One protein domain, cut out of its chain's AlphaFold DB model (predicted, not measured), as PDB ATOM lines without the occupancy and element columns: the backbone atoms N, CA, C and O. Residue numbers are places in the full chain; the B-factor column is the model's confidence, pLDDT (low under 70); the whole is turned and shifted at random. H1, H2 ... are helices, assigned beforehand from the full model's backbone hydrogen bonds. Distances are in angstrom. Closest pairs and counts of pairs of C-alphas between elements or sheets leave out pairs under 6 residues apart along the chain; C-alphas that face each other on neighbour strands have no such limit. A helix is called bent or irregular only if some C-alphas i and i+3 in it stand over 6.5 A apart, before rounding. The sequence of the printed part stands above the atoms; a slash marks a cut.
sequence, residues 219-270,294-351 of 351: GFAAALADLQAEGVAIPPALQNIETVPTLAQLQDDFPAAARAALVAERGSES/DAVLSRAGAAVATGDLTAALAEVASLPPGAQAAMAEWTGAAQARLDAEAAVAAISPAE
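Overview. This is residues 219 to 270 and 294 to 351 of the 351 residues of an uncharacterized protein of Ketogulonicigenium vulgare (strain WSH-001) (UniProt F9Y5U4). A long, loose rod of helices: at one end H3, H4, H5 and H6 lie side by side as a small bundle, with the kinked H3 and H6 as its long members. H6 runs on past the other three toward the opposite end, where the short H2 packs on it and H1 touches no helix. The printed part has 110 residues with six named helices, H1 to H6 along the chain, and no named strand; its class is all helix. It is loose, with a radius of gyration of the C-alphas of 17.0 A, and spans 59 by 24 by 23 A.

Arrangement. H1, residues 221 to 229, is apart from H2, residues 236 to 239, but only just, with 8.1 A between their closest C-alphas. H6, residues 321 to 346, is the hub and touches three helices. It touches H2 with residues 336 to 343 alone; the closest C-alphas, those of Ala 237 and Ala 340, are 5.9 A apart. H3, residues 247 to 270, touches residues 322 to 334 of H6 alone, closest at the C-alphas of Ala 261 and Ala 323, 4.0 A, with a shallow tilt of 26 degrees, opposite ways. H4, residues 294 to 305, touches H3 at a shallow tilt of 7 degrees, opposite ways, with the closest C-alphas, of Gln 251 and Val 304, 6.0 A apart. H4 and H5, residues 309 to 316, form a helical hairpin at a shallow tilt of 8 degrees; their closest C-alphas are those of Ala 300 and Ala 312, 4.2 A. H5 and H6 form another, at a shallow tilt of 20 degrees, with Leu 313 and Thr 331 closest, their C-alphas 6.5 A apart. H3 and H5 are near each other, while H4 and H6 are apart. Every O i to N i+4 pair is within hydrogen-bond range in H1, H4 and H5; in H3 it is 18 of 20 and in H6 20 of 22, and H2 is too short for such a pair.

Along the chain. H1 begins at C-alpha 221, (211.281, 234.002, 235.581). H3 measures 35.0 A from first to last C-alpha and has a kink of 35 degrees near residue 254; it is irregular, but only just, with C-alphas 252 and 255 6.8 A apart. H4 measures 16.1 A. H6 measures 32.9 A and has a kink of 60 degrees near residue 328; it is irregular, with C-alphas 326 and 329 7.6 A apart. H6 ends at C-alpha 346, (227.795, 237.257, 238.555).

Size, cuts and confidence. The farthest C-alphas, of Glu 230 and Ser 270, are 59.2 A apart. Residues 271 to 293 are not printed, and C-alphas 270 and 294 are 17.0 A apart across the cut. Of the links that are printed whole, none is long. The mean pLDDT of the printed part is 88.6, and the model's confidence is low, under 70, at residues 267 to 270 and 349 to 351.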
ATOM      1  N   GLY A 219     208.917 233.512 242.505       88.12
ATOM      2  CA  GLY A 219     209.402 233.175 241.172       88.12
ATOM      3  C   GLY A 219     210.099 234.358 240.501       88.12
ATOM      4  O   GLY A 219     209.604 235.485 240.548       88.12
ATOM      5  N   PHE A 220     211.225 234.104 239.836       88.94
ATOM      6  CA  PHE A 220     212.039 235.148 239.196       88.94
ATOM      7  C   PHE A 220     212.108 235.062 237.661       88.94
ATOM      8  O   PHE A 220     212.834 235.830 237.029       88.94
ATOM      9  N   ALA A 221     211.302 234.198 237.035       86.75
ATOM     10  CA  ALA A 221     211.281 234.002 235.581       86.75
ATOM     11  C   ALA A 221     211.030 235.297 234.779       86.75
ATOM     12  O   ALA A 221     211.668 235.518 233.753       86.75
ATOM     13  N   ALA A 222     210.150 236.183 235.262       81.81
ATOM     14  CA  ALA A 222     209.880 237.462 234.600       81.81
ATOM     15  C   ALA A 222     211.108 238.391 234.598       81.81
ATOM     16  O   ALA A 222     211.457 238.947 233.564       81.81
ATOM     17  N   ALA A 223     211.816 238.490 235.728       82.56
ATOM     18  CA  ALA A 223     213.028 239.302 235.834       82.56
ATOM     19  C   ALA A 223     214.166 238.768 234.943       82.56
ATOM     20  O   ALA A 223     214.948 239.539 234.394       82.56
ATOM     21  N   LEU A 224     214.241 237.446 234.771       86.31
ATOM     22  CA  LEU A 224     215.173 236.809 233.843       86.31
ATOM     23  C   LEU A 224     214.813 237.078 232.376       86.31
ATOM     24  O   LEU A 224     215.700 237.369 231.574       86.31
ATOM     25  N   ALA A 225     213.527 237.025 232.026       83.50
ATOM     26  CA  ALA A 225     213.058 237.350 230.682       83.50
ATOM     27  C   ALA A 225     213.381 238.807 230.301       83.50
ATOM     28  O   ALA A 225     213.825 239.056 229.180       83.50
ATOM     29  N   ASP A 226     213.243 239.744 231.248       77.12
ATOM     30  CA  ASP A 226     213.629 241.148 231.062       77.12
ATOM     31  C   ASP A 226     215.134 241.276 230.738       77.12
ATOM     32  O   ASP A 226     215.509 241.955 229.783       77.12
ATOM     33  N   LEU A 227     216.010 240.563 231.462       78.06
ATOM     34  CA  LEU A 227     217.459 240.559 231.193       78.06
ATOM     35  C   LEU A 227     217.809 239.963 229.828       78.06
ATOM     36  O   LEU A 227     218.657 240.500 229.114       78.06
ATOM     37  N   GLN A 228     217.150 238.869 229.446       82.75
ATOM     38  CA  GLN A 228     217.317 238.261 228.126       82.75
ATOM     39  C   GLN A 228     216.895 239.203 227.001       82.75
ATOM     40  O   GLN A 228     217.584 239.275 225.982       82.75
ATOM     41  N   ALA A 229     215.790 239.932 227.176       76.50
ATOM     42  CA  ALA A 229     215.313 240.911 226.203       76.50
ATOM     43  C   ALA A 229     216.305 242.074 226.012       76.50
ATOM     44  O   ALA A 229     216.437 242.601 224.906       76.50
ATOM     45  N   GLU A 230     217.047 242.426 227.062       71.06
ATOM     46  CA  GLU A 230     218.122 243.426 227.040       71.06
ATOM     47  C   GLU A 230     219.482 242.853 226.577       71.06
ATOM     48  O   GLU A 230     220.480 243.568 226.523       71.06
ATOM     49  N   GLY A 231     219.543 241.571 226.193       77.06
ATOM     50  CA  GLY A 231     220.759 240.924 225.688       77.06
ATOM     51  C   GLY A 231     221.795 240.585 226.764       77.06
ATOM     52  O   GLY A 231     222.941 240.287 226.434       77.06
ATOM     53  N   VAL A 232     221.409 240.614 228.043       80.38
ATOM     54  CA  VAL A 232     222.275 240.227 229.162       80.38
ATOM     55  C   VAL A 232     222.312 238.702 229.273       80.38
ATOM     56  O   VAL A 232     221.279 238.028 229.260       80.38
ATOM     57  N   ALA A 233     223.514 238.137 229.387       81.62
ATOM     58  CA  ALA A 233     223.688 236.698 229.533       81.62
ATOM     59  C   ALA A 233     223.197 236.225 230.910       81.62
ATOM     60  O   ALA A 233     223.668 236.695 231.946       81.62
ATOM     61  N   ILE A 234     222.273 235.259 230.925       84.94
ATOM     62  CA  ILE A 234     221.805 234.639 232.168       84.94
ATOM     63  C   ILE A 234     222.782 233.537 232.593       84.94
ATOM     64  O   ILE A 234     223.014 232.609 231.809       84.94
ATOM     65  N   PRO A 235     223.292 233.558 233.836       86.81
ATOM     66  CA  PRO A 235     224.105 232.472 234.366       86.81
ATOM     67  C   PRO A 235     223.347 231.130 234.396       86.81
ATOM     68  O   PRO A 235     222.168 231.093 234.754       86.81
ATOM     69  N   PRO A 236     224.007 230.002 234.085       85.38
ATOM     70  CA  PRO A 236     223.350 228.701 233.927       85.38
ATOM     71  C   PRO A 236     222.596 228.215 235.173       85.38
ATOM     72  O   PRO A 236     221.570 227.555 235.027       85.38
ATOM     73  N   ALA A 237     223.040 228.589 236.379       85.38
ATOM     74  CA  ALA A 237     222.358 228.237 237.626       85.38
ATOM     75  C   ALA A 237     220.934 228.822 237.735       85.38
ATOM     76  O   ALA A 237     220.116 228.282 238.467       85.38
ATOM     77  N   LEU A 238     220.610 229.884 236.985       86.25
ATOM     78  CA  LEU A 238     219.284 230.517 236.991       86.25
ATOM     79  C   LEU A 238     218.403 230.098 235.802       86.25
ATOM     80  O   LEU A 238     217.215 230.392 235.798       86.25
ATOM     81  N   GLN A 239     218.949 229.420 234.785       82.44
ATOM     82  CA  GLN A 239     218.224 229.164 233.529       82.44
ATOM     83  C   GLN A 239     217.109 228.114 233.647       82.44
ATOM     84  O   GLN A 239     216.163 228.149 232.868       82.44
ATOM     85  N   ASN A 240     217.224 227.182 234.596       81.81
ATOM     86  CA  ASN A 240     216.311 226.038 234.732       81.81
ATOM     87  C   ASN A 240     215.631 225.978 236.106       81.81
ATOM     88  O   ASN A 240     215.111 224.932 236.492       81.81
ATOM     89  N   ILE A 241     215.679 227.072 236.866       83.62
ATOM     90  CA  ILE A 241     215.128 227.152 238.217       83.62
ATOM     91  C   ILE A 241     214.118 228.293 238.234       83.62
ATOM     92  O   ILE A 241     214.450 229.419 237.879       83.62
ATOM     93  N   GLU A 242     212.880 228.004 238.632       83.25
ATOM     94  CA  GLU A 242     211.836 229.030 238.753       83.25
ATOM     95  C   GLU A 242     211.853 229.703 240.126       83.25
ATOM     96  O   GLU A 242     211.612 230.905 240.235       83.25
ATOM     97  N   THR A 243     212.137 228.914 241.162       89.38
ATOM     98  CA  THR A 243     212.115 229.308 242.571       89.38
ATOM     99  C   THR A 243     213.226 228.602 243.327       89.38
ATOM    100  O   THR A 243     213.578 227.465 243.013       89.38
ATOM    101  N   VAL A 244     213.710 229.239 244.384       92.12
ATOM    102  CA  VAL A 244     214.709 228.684 245.296       92.12
ATOM    103  C   VAL A 244     214.108 228.646 246.708       92.12
ATOM    104  O   VAL A 244     213.369 229.570 247.059       92.12
ATOM    105  N   PRO A 245     214.390 227.611 247.523       93.81
ATOM    106  CA  PRO A 245     213.948 227.560 248.915       93.81
ATOM    107  C   PRO A 245     214.420 228.781 249.708       93.81
ATOM    108  O   PRO A 245     215.564 229.214 249.572       93.81
ATOM    109  N   THR A 246     213.558 229.324 250.566       95.06
ATOM    110  CA  THR A 246     213.941 230.450 251.432       95.06
ATOM    111  C   THR A 246     214.889 229.996 252.541       95.06
ATOM    112  O   THR A 246     214.914 228.819 252.909       95.06
ATOM    113  N   LEU A 247     215.636 230.933 253.139       95.31
ATOM    114  CA  LEU A 247     216.457 230.614 254.314       95.31
ATOM    115  C   LEU A 247     215.611 230.036 255.456       95.31
ATOM    116  O   LEU A 247     216.016 229.061 256.080       95.31
ATOM    117  N   ALA A 248     214.434 230.620 255.695       95.81
ATOM    118  CA  ALA A 248     213.513 230.160 256.726       95.81
ATOM    119  C   ALA A 248     213.062 228.716 256.467       95.81
ATOM    120  O   ALA A 248     213.088 227.889 257.370       95.81
ATOM    121  N   GLN A 249     212.750 228.382 255.214       96.12
ATOM    122  CA  GLN A 249     212.380 227.020 254.841       96.12
ATOM    123  C   GLN A 249     213.535 226.031 255.055       96.12
ATOM    124  O   GLN A 249     213.340 224.972 255.644       96.12
ATOM    125  N   LEU A 250     214.763 226.398 254.675       96.69
ATOM    126  CA  LEU A 250     215.948 225.569 254.935       96.69
ATOM    127  C   LEU A 250     216.219 225.379 256.436       96.69
ATOM    128  O   LEU A 250     216.668 224.307 256.845       96.69
ATOM    129  N   GLN A 251     215.955 226.403 257.250       97.69
ATOM    130  CA  GLN A 251     216.062 226.343 258.709       97.69
ATOM    131  C   GLN A 251     215.005 225.419 259.321       97.69
ATOM    132  O   GLN A 251     215.339 224.617 260.195       97.69
ATOM    133  N   ASP A 252     213.767 225.490 258.837       97.62
ATOM    134  CA  ASP A 252     212.649 224.673 259.315       97.62
ATOM    135  C   ASP A 252     212.792 223.193 258.920       97.62
ATOM    136  O   ASP A 252     212.458 222.300 259.707       97.62
ATOM    137  N   ASP A 253     213.346 222.917 257.737       96.75
ATOM    138  CA  ASP A 253     213.512 221.557 257.213       96.75
ATOM    139  C   ASP A 253     214.733 220.831 257.813       96.75
ATOM    140  O   ASP A 253     214.749 219.595 257.927       96.75
ATOM    141  N   PHE A 254     215.752 221.574 258.263       97.56
ATOM    142  CA  PHE A 254     217.003 221.001 258.772       97.56
ATOM    143  C   PHE A 254     216.810 220.009 259.940       97.56
ATOM    144  O   PHE A 254     217.355 218.903 259.869       97.56
ATOM    145  N   PRO A 255     216.025 220.293 261.005       97.12
ATOM    146  CA  PRO A 255     215.853 219.366 262.127       97.12
ATOM    147  C   PRO A 255     215.218 218.024 261.742       97.12
ATOM    148  O   PRO A 255     215.464 217.002 262.392       97.12
ATOM    149  N   ALA A 256     214.355 217.998 260.723       96.44
ATOM    150  CA  ALA A 256     213.782 216.752 260.219       96.44
ATOM    151  C   ALA A 256     214.854 215.919 259.503       96.44
ATOM    152  O   ALA A 256     215.027 214.740 259.825       96.44
ATOM    153  N   ALA A 257     215.629 216.551 258.625       95.50
ATOM    154  CA  ALA A 257     216.680 215.887 257.866       95.50
ATOM    155  C   ALA A 257     217.858 215.427 258.756       95.50
ATOM    156  O   ALA A 257     218.328 214.296 258.632       95.50
ATOM    157  N   ALA A 258     218.242 216.219 259.762       94.38
ATOM    158  CA  ALA A 258     219.250 215.843 260.759       94.38
ATOM    159  C   ALA A 258     218.832 214.607 261.578       94.38
ATOM    160  O   ALA A 258     219.633 213.703 261.826       94.38
ATOM    161  N   ARG A 259     217.552 214.507 261.968       94.50
ATOM    162  CA  ARG A 259     217.033 213.308 262.651       94.50
ATOM    163  C   ARG A 259     217.069 212.079 261.747       94.50
ATOM    164  O   ARG A 259     217.419 211.002 262.231       94.50
ATOM    165  N   ALA A 260     216.741 212.227 260.464       93.50
ATOM    166  CA  ALA A 260     216.838 211.141 259.490       93.50
ATOM    167  C   ALA A 260     218.287 210.644 259.340       93.50
ATOM    168  O   ALA A 260     218.524 209.435 259.378       93.50
ATOM    169  N   ALA A 261     219.261 211.557 259.292       92.00
ATOM    170  CA  ALA A 261     220.684 211.224 259.265       92.00
ATOM    171  C   ALA A 261     221.137 210.429 260.500       92.00
ATOM    172  O   ALA A 261     221.789 209.394 260.366       92.00
ATOM    173  N   LEU A 262     220.723 210.838 261.705       90.25
ATOM    174  CA  LEU A 262     221.022 210.096 262.938       90.25
ATOM    175  C   LEU A 262     220.400 208.691 262.960       90.25
ATOM    176  O   LEU A 262     220.970 207.767 263.542       90.25
ATOM    177  N   VAL A 263     219.218 208.511 262.364       90.00
ATOM    178  CA  VAL A 263     218.579 207.189 262.239       90.00
ATOM    179  C   VAL A 263     219.343 206.307 261.251       90.00
ATOM    180  O   VAL A 263     219.564 205.131 261.548       90.00
ATOM    181  N   ALA A 264     219.784 206.864 260.120       85.62
ATOM    182  CA  ALA A 264     220.556 206.145 259.108       85.62
ATOM    183  C   ALA A 264     221.887 205.605 259.666       85.62
ATOM    184  O   ALA A 264     222.226 204.445 259.425       85.62
ATOM    185  N   GLU A 265     222.585 206.389 260.492       83.00
ATOM    186  CA  GLU A 265     223.811 205.951 261.180       83.00
ATOM    187  C   GLU A 265     223.562 204.768 262.123       83.00
ATOM    188  O   GLU A 265     224.223 203.730 262.037       83.00
ATOM    189  N   ARG A 266     222.543 204.863 262.988       78.75
ATOM    190  CA  ARG A 266     222.218 203.788 263.946       78.75
ATOM    191  C   ARG A 266     221.763 202.500 263.256       78.75
ATOM    192  O   ARG A 266     222.023 201.405 263.762       78.75
ATOM    193  N   GLY A 267     221.079 202.623 262.117       64.50
ATOM    194  CA  GLY A 267     220.666 201.493 261.284       64.50
ATOM    195  C   GLY A 267     221.850 200.752 260.655       64.50
ATOM    196  O   GLY A 267     221.809 199.526 260.554       64.50
ATOM    197  N   SER A 268     222.921 201.472 260.308       58.56
ATOM    198  CA  SER A 268     224.159 200.895 259.768       58.56
ATOM    199  C   SER A 268     224.951 200.114 260.827       58.56
ATOM    200  O   SER A 268     225.395 198.995 260.568       58.56
ATOM    201  N   GLU A 269     225.044 200.625 262.060       55.47
ATOM    202  CA  GLU A 269     225.766 199.942 263.149       55.47
ATOM    203  C   GLU A 269     225.017 198.720 263.731       55.47
ATOM    204  O   GLU A 269     225.630 197.773 264.237       55.47
ATOM    205  N   SER A 270     223.683 198.689 263.633       55.62
ATOM    206  CA  SER A 270     222.851 197.651 264.268       55.62
ATOM    207  C   SER A 270     222.703 196.351 263.458       55.62
ATOM    208  O   SER A 270     222.309 195.331 264.023       55.62
ATOM    209  N   ASP A 294     226.218 213.327 265.736       87.00
ATOM    210  CA  ASP A 294     225.440 214.260 266.560       87.00
ATOM    211  C   ASP A 294     226.175 215.592 266.796       87.00
ATOM    212  O   ASP A 294     225.594 216.665 266.645       87.00
ATOM    213  N   ALA A 295     227.483 215.543 267.070       89.31
ATOM    214  CA  ALA A 295     228.300 216.740 267.249       89.31
ATOM    215  C   ALA A 295     228.439 217.532 265.937       89.31
ATOM    216  O   ALA A 295     228.351 218.759 265.945       89.31
ATOM    217  N   VAL A 296     228.618 216.832 264.811       91.31
ATOM    218  CA  VAL A 296     228.661 217.439 263.470       91.31
ATOM    219  C   VAL A 296     227.319 218.089 263.125       91.31
ATOM    220  O   VAL A 296     227.284 219.263 262.766       91.31
ATOM    221  N   LEU A 297     226.203 217.372 263.298       92.38
ATOM    222  CA  LEU A 297     224.861 217.902 263.032       92.38
ATOM    223  C   LEU A 297     224.495 219.059 263.966       92.38
ATOM    224  O   LEU A 297     223.790 219.974 263.547       92.38
ATOM    225  N   SER A 298     225.005 219.071 265.200       93.94
ATOM    226  CA  SER A 298     224.836 220.204 266.112       93.94
ATOM    227  C   SER A 298     225.585 221.451 265.634       93.94
ATOM    228  O   SER A 298     225.029 222.546 265.729       93.94
ATOM    229  N   ARG A 299     226.817 221.322 265.118       93.81
ATOM    230  CA  ARG A 299     227.554 222.460 264.533       93.81
ATOM    231  C   ARG A 299     226.917 222.932 263.231       93.81
ATOM    232  O   ARG A 299     226.720 224.132 263.062       93.81
ATOM    233  N   ALA A 300     226.515 221.997 262.369       94.00
ATOM    234  CA  ALA A 300     225.770 222.304 261.154       94.00
ATOM    235  C   ALA A 300     224.471 223.060 261.479       94.00
ATOM    236  O   ALA A 300     224.220 224.112 260.905       94.00
ATOM    237  N   GLY A 301     223.690 222.596 262.458       93.25
ATOM    238  CA  GLY A 301     222.452 223.258 262.875       93.25
ATOM    239  C   GLY A 301     222.670 224.664 263.432       93.25
ATOM    240  O   GLY A 301     221.878 225.560 263.146       93.25
ATOM    241  N   ALA A 302     223.761 224.887 264.170       95.69
ATOM    242  CA  ALA A 302     224.137 226.226 264.618       95.69
ATOM    243  C   ALA A 302     224.453 227.157 263.433       95.69
ATOM    244  O   ALA A 302     223.974 228.288 263.415       95.69
ATOM    245  N   ALA A 303     225.185 226.669 262.427       95.19
ATOM    246  CA  ALA A 303     225.477 227.424 261.209       95.19
ATOM    247  C   ALA A 303     224.203 227.738 260.400       95.19
ATOM    248  O   ALA A 303     224.001 228.875 259.972       95.19
ATOM    249  N   VAL A 304     223.281 226.777 260.268       96.50
ATOM    250  CA  VAL A 304     221.970 226.990 259.624       96.50
ATOM    251  C   VAL A 304     221.154 228.052 260.367       96.50
ATOM    252  O   VAL A 304     220.579 228.942 259.738       96.50
ATOM    253  N   ALA A 305     221.145 228.019 261.702       94.38
ATOM    254  CA  ALA A 305     220.436 228.999 262.524       94.38
ATOM    255  C   ALA A 305     220.979 230.430 262.355       94.38
ATOM    256  O   ALA A 305     220.209 231.387 262.424       94.38
ATOM    257  N   THR A 306     222.279 230.593 262.090       95.69
ATOM    258  CA  THR A 306     222.887 231.899 261.785       95.69
ATOM    259  C   THR A 306     222.824 232.275 260.302       95.69
ATOM    260  O   THR A 306     223.287 233.351 259.937       95.69
ATOM    261  N   GLY A 307     222.265 231.412 259.449       94.69
ATOM    262  CA  GLY A 307     222.183 231.622 258.002       94.69
ATOM    263  C   GLY A 307     223.467 231.312 257.227       94.69
ATOM    264  O   GLY A 307     223.530 231.584 256.032       94.69
ATOM    265  N   ASP A 308     224.474 230.721 257.872       96.62
ATOM    266  CA  ASP A 308     225.731 230.319 257.235       96.62
ATOM    267  C   ASP A 308     225.585 228.928 256.600       96.62
ATOM    268  O   ASP A 308     225.986 227.894 257.145       96.62
ATOM    269  N   LEU A 309     224.948 228.898 255.426       96.50
ATOM    270  CA  LEU A 309     224.715 227.662 254.678       96.50
ATOM    271  C   LEU A 309     226.020 227.034 254.173       96.50
ATOM    272  O   LEU A 309     226.103 225.812 254.069       96.50
ATOM    273  N   THR A 310     227.052 227.834 253.896       96.88
ATOM    274  CA  THR A 310     228.358 227.330 253.452       96.88
ATOM    275  C   THR A 310     229.043 226.532 254.558       96.88
ATOM    276  O   THR A 310     229.490 225.409 254.314       96.88
ATOM    277  N   ALA A 311     229.079 227.057 255.788       95.31
ATOM    278  CA  ALA A 311     229.609 226.323 256.933       95.31
ATOM    279  C   ALA A 311     228.762 225.082 257.254       95.31
ATOM    280  O   ALA A 311     229.313 224.014 257.522       95.31
ATOM    281  N   ALA A 312     227.432 225.185 257.162       95.94
ATOM    282  CA  ALA A 312     226.546 224.045 257.378       95.94
ATOM    283  C   ALA A 312     226.795 222.902 256.378       95.94
ATOM    284  O   ALA A 312     226.906 221.745 256.782       95.94
ATOM    285  N   LEU A 313     226.930 223.214 255.084       96.94
ATOM    286  CA  LEU A 313     227.239 222.229 254.043       96.94
ATOM    287  C   LEU A 313     228.610 221.576 254.258       96.94
ATOM    288  O   LEU A 313     228.741 220.364 254.078       96.94
ATOM    289  N   ALA A 314     229.612 222.344 254.696       96.06
ATOM    290  CA  ALA A 314     230.938 221.818 255.016       96.06
ATOM    291  C   ALA A 314     230.908 220.834 256.200       96.06
ATOM    292  O   ALA A 314     231.550 219.786 256.147       96.06
ATOM    293  N   GLU A 315     230.129 221.133 257.244       93.75
ATOM    294  CA  GLU A 315     229.934 220.221 258.376       93.75
ATOM    295  C   GLU A 315     229.203 218.944 257.936       93.75
ATOM    296  O   GLU A 315     229.679 217.841 258.204       93.75
ATOM    297  N   VAL A 316     228.099 219.059 257.187       93.62
ATOM    298  CA  VAL A 316     227.334 217.896 256.693       93.62
ATOM    299  C   VAL A 316     228.183 216.997 255.784       93.62
ATOM    300  O   VAL A 316     228.063 215.774 255.849       93.62
ATOM    301  N   ALA A 317     229.106 217.564 255.004       93.94
ATOM    302  CA  ALA A 317     230.051 216.806 254.180       93.94
ATOM    303  C   ALA A 317     231.068 215.972 254.990       93.94
ATOM    304  O   ALA A 317     231.729 215.099 254.428       93.94
ATOM    305  N   SER A 318     231.193 216.200 256.302       92.25
ATOM    306  CA  SER A 318     232.021 215.377 257.196       92.25
ATOM    307  C   SER A 318     231.276 214.176 257.795       92.25
ATOM    308  O   SER A 318     231.902 213.316 258.418       92.25
ATOM    309  N   LEU A 319     229.952 214.091 257.603       90.31
ATOM    310  CA  LEU A 319     229.150 212.970 258.092       90.31
ATOM    311  C   LEU A 319     229.507 211.663 257.373       90.31
ATOM    312  O   LEU A 319     229.975 211.696 256.234       90.31
ATOM    313  N   PRO A 320     229.247 210.494 257.976       88.19
ATOM    314  CA  PRO A 320     229.437 209.232 257.275       88.19
ATOM    315  C   PRO A 320     228.411 209.056 256.133       88.19
ATOM    316  O   PRO A 320     227.365 209.714 256.121       88.19
ATOM    317  N   PRO A 321     228.675 208.169 255.150       86.19
ATOM    318  CA  PRO A 321     227.891 208.106 253.910       86.19
ATOM    319  C   PRO A 321     226.389 207.854 254.106       86.19
ATOM    320  O   PRO A 321     225.579 208.341 253.319       86.19
ATOM    321  N   GLY A 322     226.006 207.109 255.152       86.31
ATOM    322  CA  GLY A 322     224.603 206.836 255.475       86.31
ATOM    323  C   GLY A 322     223.854 208.099 255.905       86.31
ATOM    324  O   GLY A 322     222.782 208.393 255.373       86.31
ATOM    325  N   ALA A 323     224.445 208.879 256.811       89.38
ATOM    326  CA  ALA A 323     223.937 210.194 257.193       89.38
ATOM    327  C   ALA A 323     223.927 211.202 256.032       89.38
ATOM    328  O   ALA A 323     222.948 211.932 255.881       89.38
ATOM    329  N   GLN A 324     224.971 211.233 255.195       91.56
ATOM    330  CA  GLN A 324     225.017 212.129 254.030       91.56
ATOM    331  C   GLN A 324     223.887 211.842 253.040       91.56
ATOM    332  O   GLN A 324     223.229 212.768 252.573       91.56
ATOM    333  N   ALA A 325     223.622 210.562 252.757       93.19
ATOM    334  CA  ALA A 325     222.541 210.165 251.860       93.19
ATOM    335  C   ALA A 325     221.168 210.622 252.379       93.19
ATOM    336  O   ALA A 325     220.350 211.105 251.603       93.19
ATOM    337  N   ALA A 326     220.933 210.532 253.692       93.50
ATOM    338  CA  ALA A 326     219.702 211.019 254.318       93.50
ATOM    339  C   ALA A 326     219.565 212.555 254.292       93.50
ATOM    340  O   ALA A 326     218.459 213.071 254.431       93.50
ATOM    341  N   MET A 327     220.673 213.283 254.117       95.44
ATOM    342  CA  MET A 327     220.715 214.749 254.057       95.44
ATOM    343  C   MET A 327     220.712 215.303 252.627       95.44
ATOM    344  O   MET A 327     220.633 216.517 252.464       95.44
ATOM    345  N   ALA A 328     220.771 214.441 251.606       96.06
ATOM    346  CA  ALA A 328     220.997 214.827 250.211       96.06
ATOM    347  C   ALA A 328     219.963 215.824 249.656       96.06
ATOM    348  O   ALA A 328     220.320 216.725 248.902       96.06
ATOM    349  N   GLU A 329     218.691 215.686 250.034       96.12
ATOM    350  CA  GLU A 329     217.642 216.615 249.595       96.12
ATOM    351  C   GLU A 329     217.858 218.017 250.177       96.12
ATOM    352  O   GLU A 329     217.833 219.009 249.448       96.12
ATOM    353  N   TRP A 330     218.147 218.100 251.479       97.56
ATOM    354  CA  TRP A 330     218.401 219.372 252.154       97.56
ATOM    355  C   TRP A 330     219.700 220.026 251.667       97.56
ATOM    356  O   TRP A 330     219.725 221.230 251.416       97.56
ATOM    357  N   THR A 331     220.775 219.252 251.479       97.19
ATOM    358  CA  THR A 331     222.041 219.797 250.965       97.19
ATOM    359  C   THR A 331     221.912 220.261 249.519       97.19
ATOM    360  O   THR A 331     222.454 221.308 249.177       97.19
ATOM    361  N   GLY A 332     221.150 219.546 248.683       95.69
ATOM    362  CA  GLY A 332     220.835 219.970 247.319       95.69
ATOM    363  C   GLY A 332     220.051 221.286 247.282       95.69
ATOM    364  O   GLY A 332     220.397 222.186 246.523       95.69
ATOM    365  N   ALA A 333     219.048 221.431 248.150       95.12
ATOM    366  CA  ALA A 333     218.270 222.660 248.300       95.12
ATOM    367  C   ALA A 333     219.126 223.852 248.774       95.12
ATOM    368  O   ALA A 333     219.043 224.943 248.206       95.12
ATOM    369  N   ALA A 334     219.985 223.642 249.776       96.25
ATOM    370  CA  ALA A 334     220.898 224.668 250.275       96.25
ATOM    371  C   ALA A 334     221.951 225.071 249.227       96.25
ATOM    372  O   ALA A 334     222.235 226.259 249.070       96.25
ATOM    373  N   GLN A 335     222.488 224.109 248.467       95.38
ATOM    374  CA  GLN A 335     223.430 224.384 247.381       95.38
ATOM    375  C   GLN A 335     222.767 225.170 246.246       95.38
ATOM    376  O   GLN A 335     223.327 226.164 245.798       95.38
ATOM    377  N   ALA A 336     221.552 224.792 245.835       93.19
ATOM    378  CA  ALA A 336     220.804 225.518 244.810       93.19
ATOM    379  C   ALA A 336     220.585 226.991 245.190       93.19
ATOM    380  O   ALA A 336     220.639 227.867 244.326       93.19
ATOM    381  N   ARG A 337     220.390 227.282 246.485       94.81
ATOM    382  CA  ARG A 337     220.296 228.659 246.980       94.81
ATOM    383  C   ARG A 337     221.606 229.423 246.864       94.81
ATOM    384  O   ARG A 337     221.603 230.522 246.316       94.81
ATOM    385  N   LEU A 338     222.712 228.837 247.315       94.69
ATOM    386  CA  LEU A 338     224.033 229.461 247.191       94.69
ATOM    387  C   LEU A 338     224.425 229.692 245.725       94.69
ATOM    388  O   LEU A 338     224.940 230.756 245.386       94.69
ATOM    389  N   ASP A 339     224.134 228.731 244.848       93.75
ATOM    390  CA  ASP A 339     224.406 228.840 243.414       93.75
ATOM    391  C   ASP A 339     223.573 229.953 242.769       93.75
ATOM    392  O   ASP A 339     224.085 230.702 241.934       93.75
ATOM    393  N   ALA A 340     222.308 230.107 243.174       93.19
ATOM    394  CA  ALA A 340     221.451 231.192 242.710       93.19
ATOM    395  C   ALA A 340     221.946 232.564 243.194       93.19
ATOM    396  O   ALA A 340     222.035 233.494 242.394       93.19
ATOM    397  N   GLU A 341     222.326 232.701 244.467       92.88
ATOM    398  CA  GLU A 341     222.882 233.947 245.017       92.88
ATOM    399  C   GLU A 341     224.188 234.347 244.310       92.88
ATOM    400  O   GLU A 341     224.353 235.500 243.892       92.88
ATOM    401  N   ALA A 342     225.092 233.385 244.108       93.19
ATOM    402  CA  ALA A 342     226.338 233.591 243.377       93.19
ATOM    403  C   ALA A 342     226.082 233.959 241.909       93.19
ATOM    404  O   ALA A 342     226.724 234.861 241.370       93.19
ATOM    405  N   ALA A 343     225.112 233.305 241.268       92.31
ATOM    406  CA  ALA A 343     224.713 233.619 239.907       92.31
ATOM    407  C   ALA A 343     224.167 235.040 239.784       92.31
ATOM    408  O   ALA A 343     224.600 235.763 238.893       92.31
ATOM    409  N   VAL A 344     223.287 235.478 240.690       91.56
ATOM    410  CA  VAL A 344     222.775 236.859 240.691       91.56
ATOM    411  C   VAL A 344     223.918 237.868 240.810       91.56
ATOM    412  O   VAL A 344     223.931 238.860 240.083       91.56
ATOM    413  N   ALA A 345     224.910 237.606 241.666       89.44
ATOM    414  CA  ALA A 345     226.087 238.464 241.800       89.44
ATOM    415  C   ALA A 345     226.990 238.472 240.551       89.44
ATOM    416  O   ALA A 345     227.651 239.474 240.287       89.44
ATOM    417  N   ALA A 346     227.008 237.383 239.780       88.81
ATOM    418  CA  ALA A 346     227.795 237.257 238.555       88.81
ATOM    419  C   ALA A 346     227.135 237.901 237.321       88.81
ATOM    420  O   ALA A 346     227.786 238.010 236.278       88.81
ATOM    421  N   ILE A 347     225.867 238.333 237.407       87.50
ATOM    422  CA  ILE A 347     225.180 239.008 236.295       87.50
ATOM    423  C   ILE A 347     225.937 240.291 235.961       87.50
ATOM    424  O   ILE A 347     225.976 241.235 236.748       87.50
ATOM    425  N   SER A 348     226.515 240.308 234.769       78.50
ATOM    426  CA  SER A 348     227.376 241.369 234.258       78.50
ATOM    427  C   SER A 348     226.888 241.776 232.867       78.50
ATOM    428  O   SER A 348     226.229 240.969 232.202       78.50
ATOM    429  N   PRO A 349     227.184 243.001 232.395       67.44
ATOM    430  CA  PRO A 349     226.941 243.347 230.998       67.44
ATOM    431  C   PRO A 349     227.655 242.345 230.077       67.44
ATOM    432  O   PRO A 349     228.742 241.875 230.410       67.44
ATOM    433  N   ALA A 350     227.025 241.990 228.952       61.47
ATOM    434  CA  ALA A 350     227.651 241.125 227.955       61.47
ATOM    435  C   ALA A 350     228.913 241.805 227.395       61.47
ATOM    436  O   ALA A 350     228.878 243.001 227.098       61.47
ATOM    437  N   GLU A 351     230.002 241.039 227.311       45.62
ATOM    438  CA  GLU A 351     231.304 241.467 226.776       45.62
ATOM    439  C   GLU A 351     231.283 241.615 225.246       45.62
ATOM    440  O   GLU A 351     230.606 240.797 224.575       45.62
TER     441      GLU A 351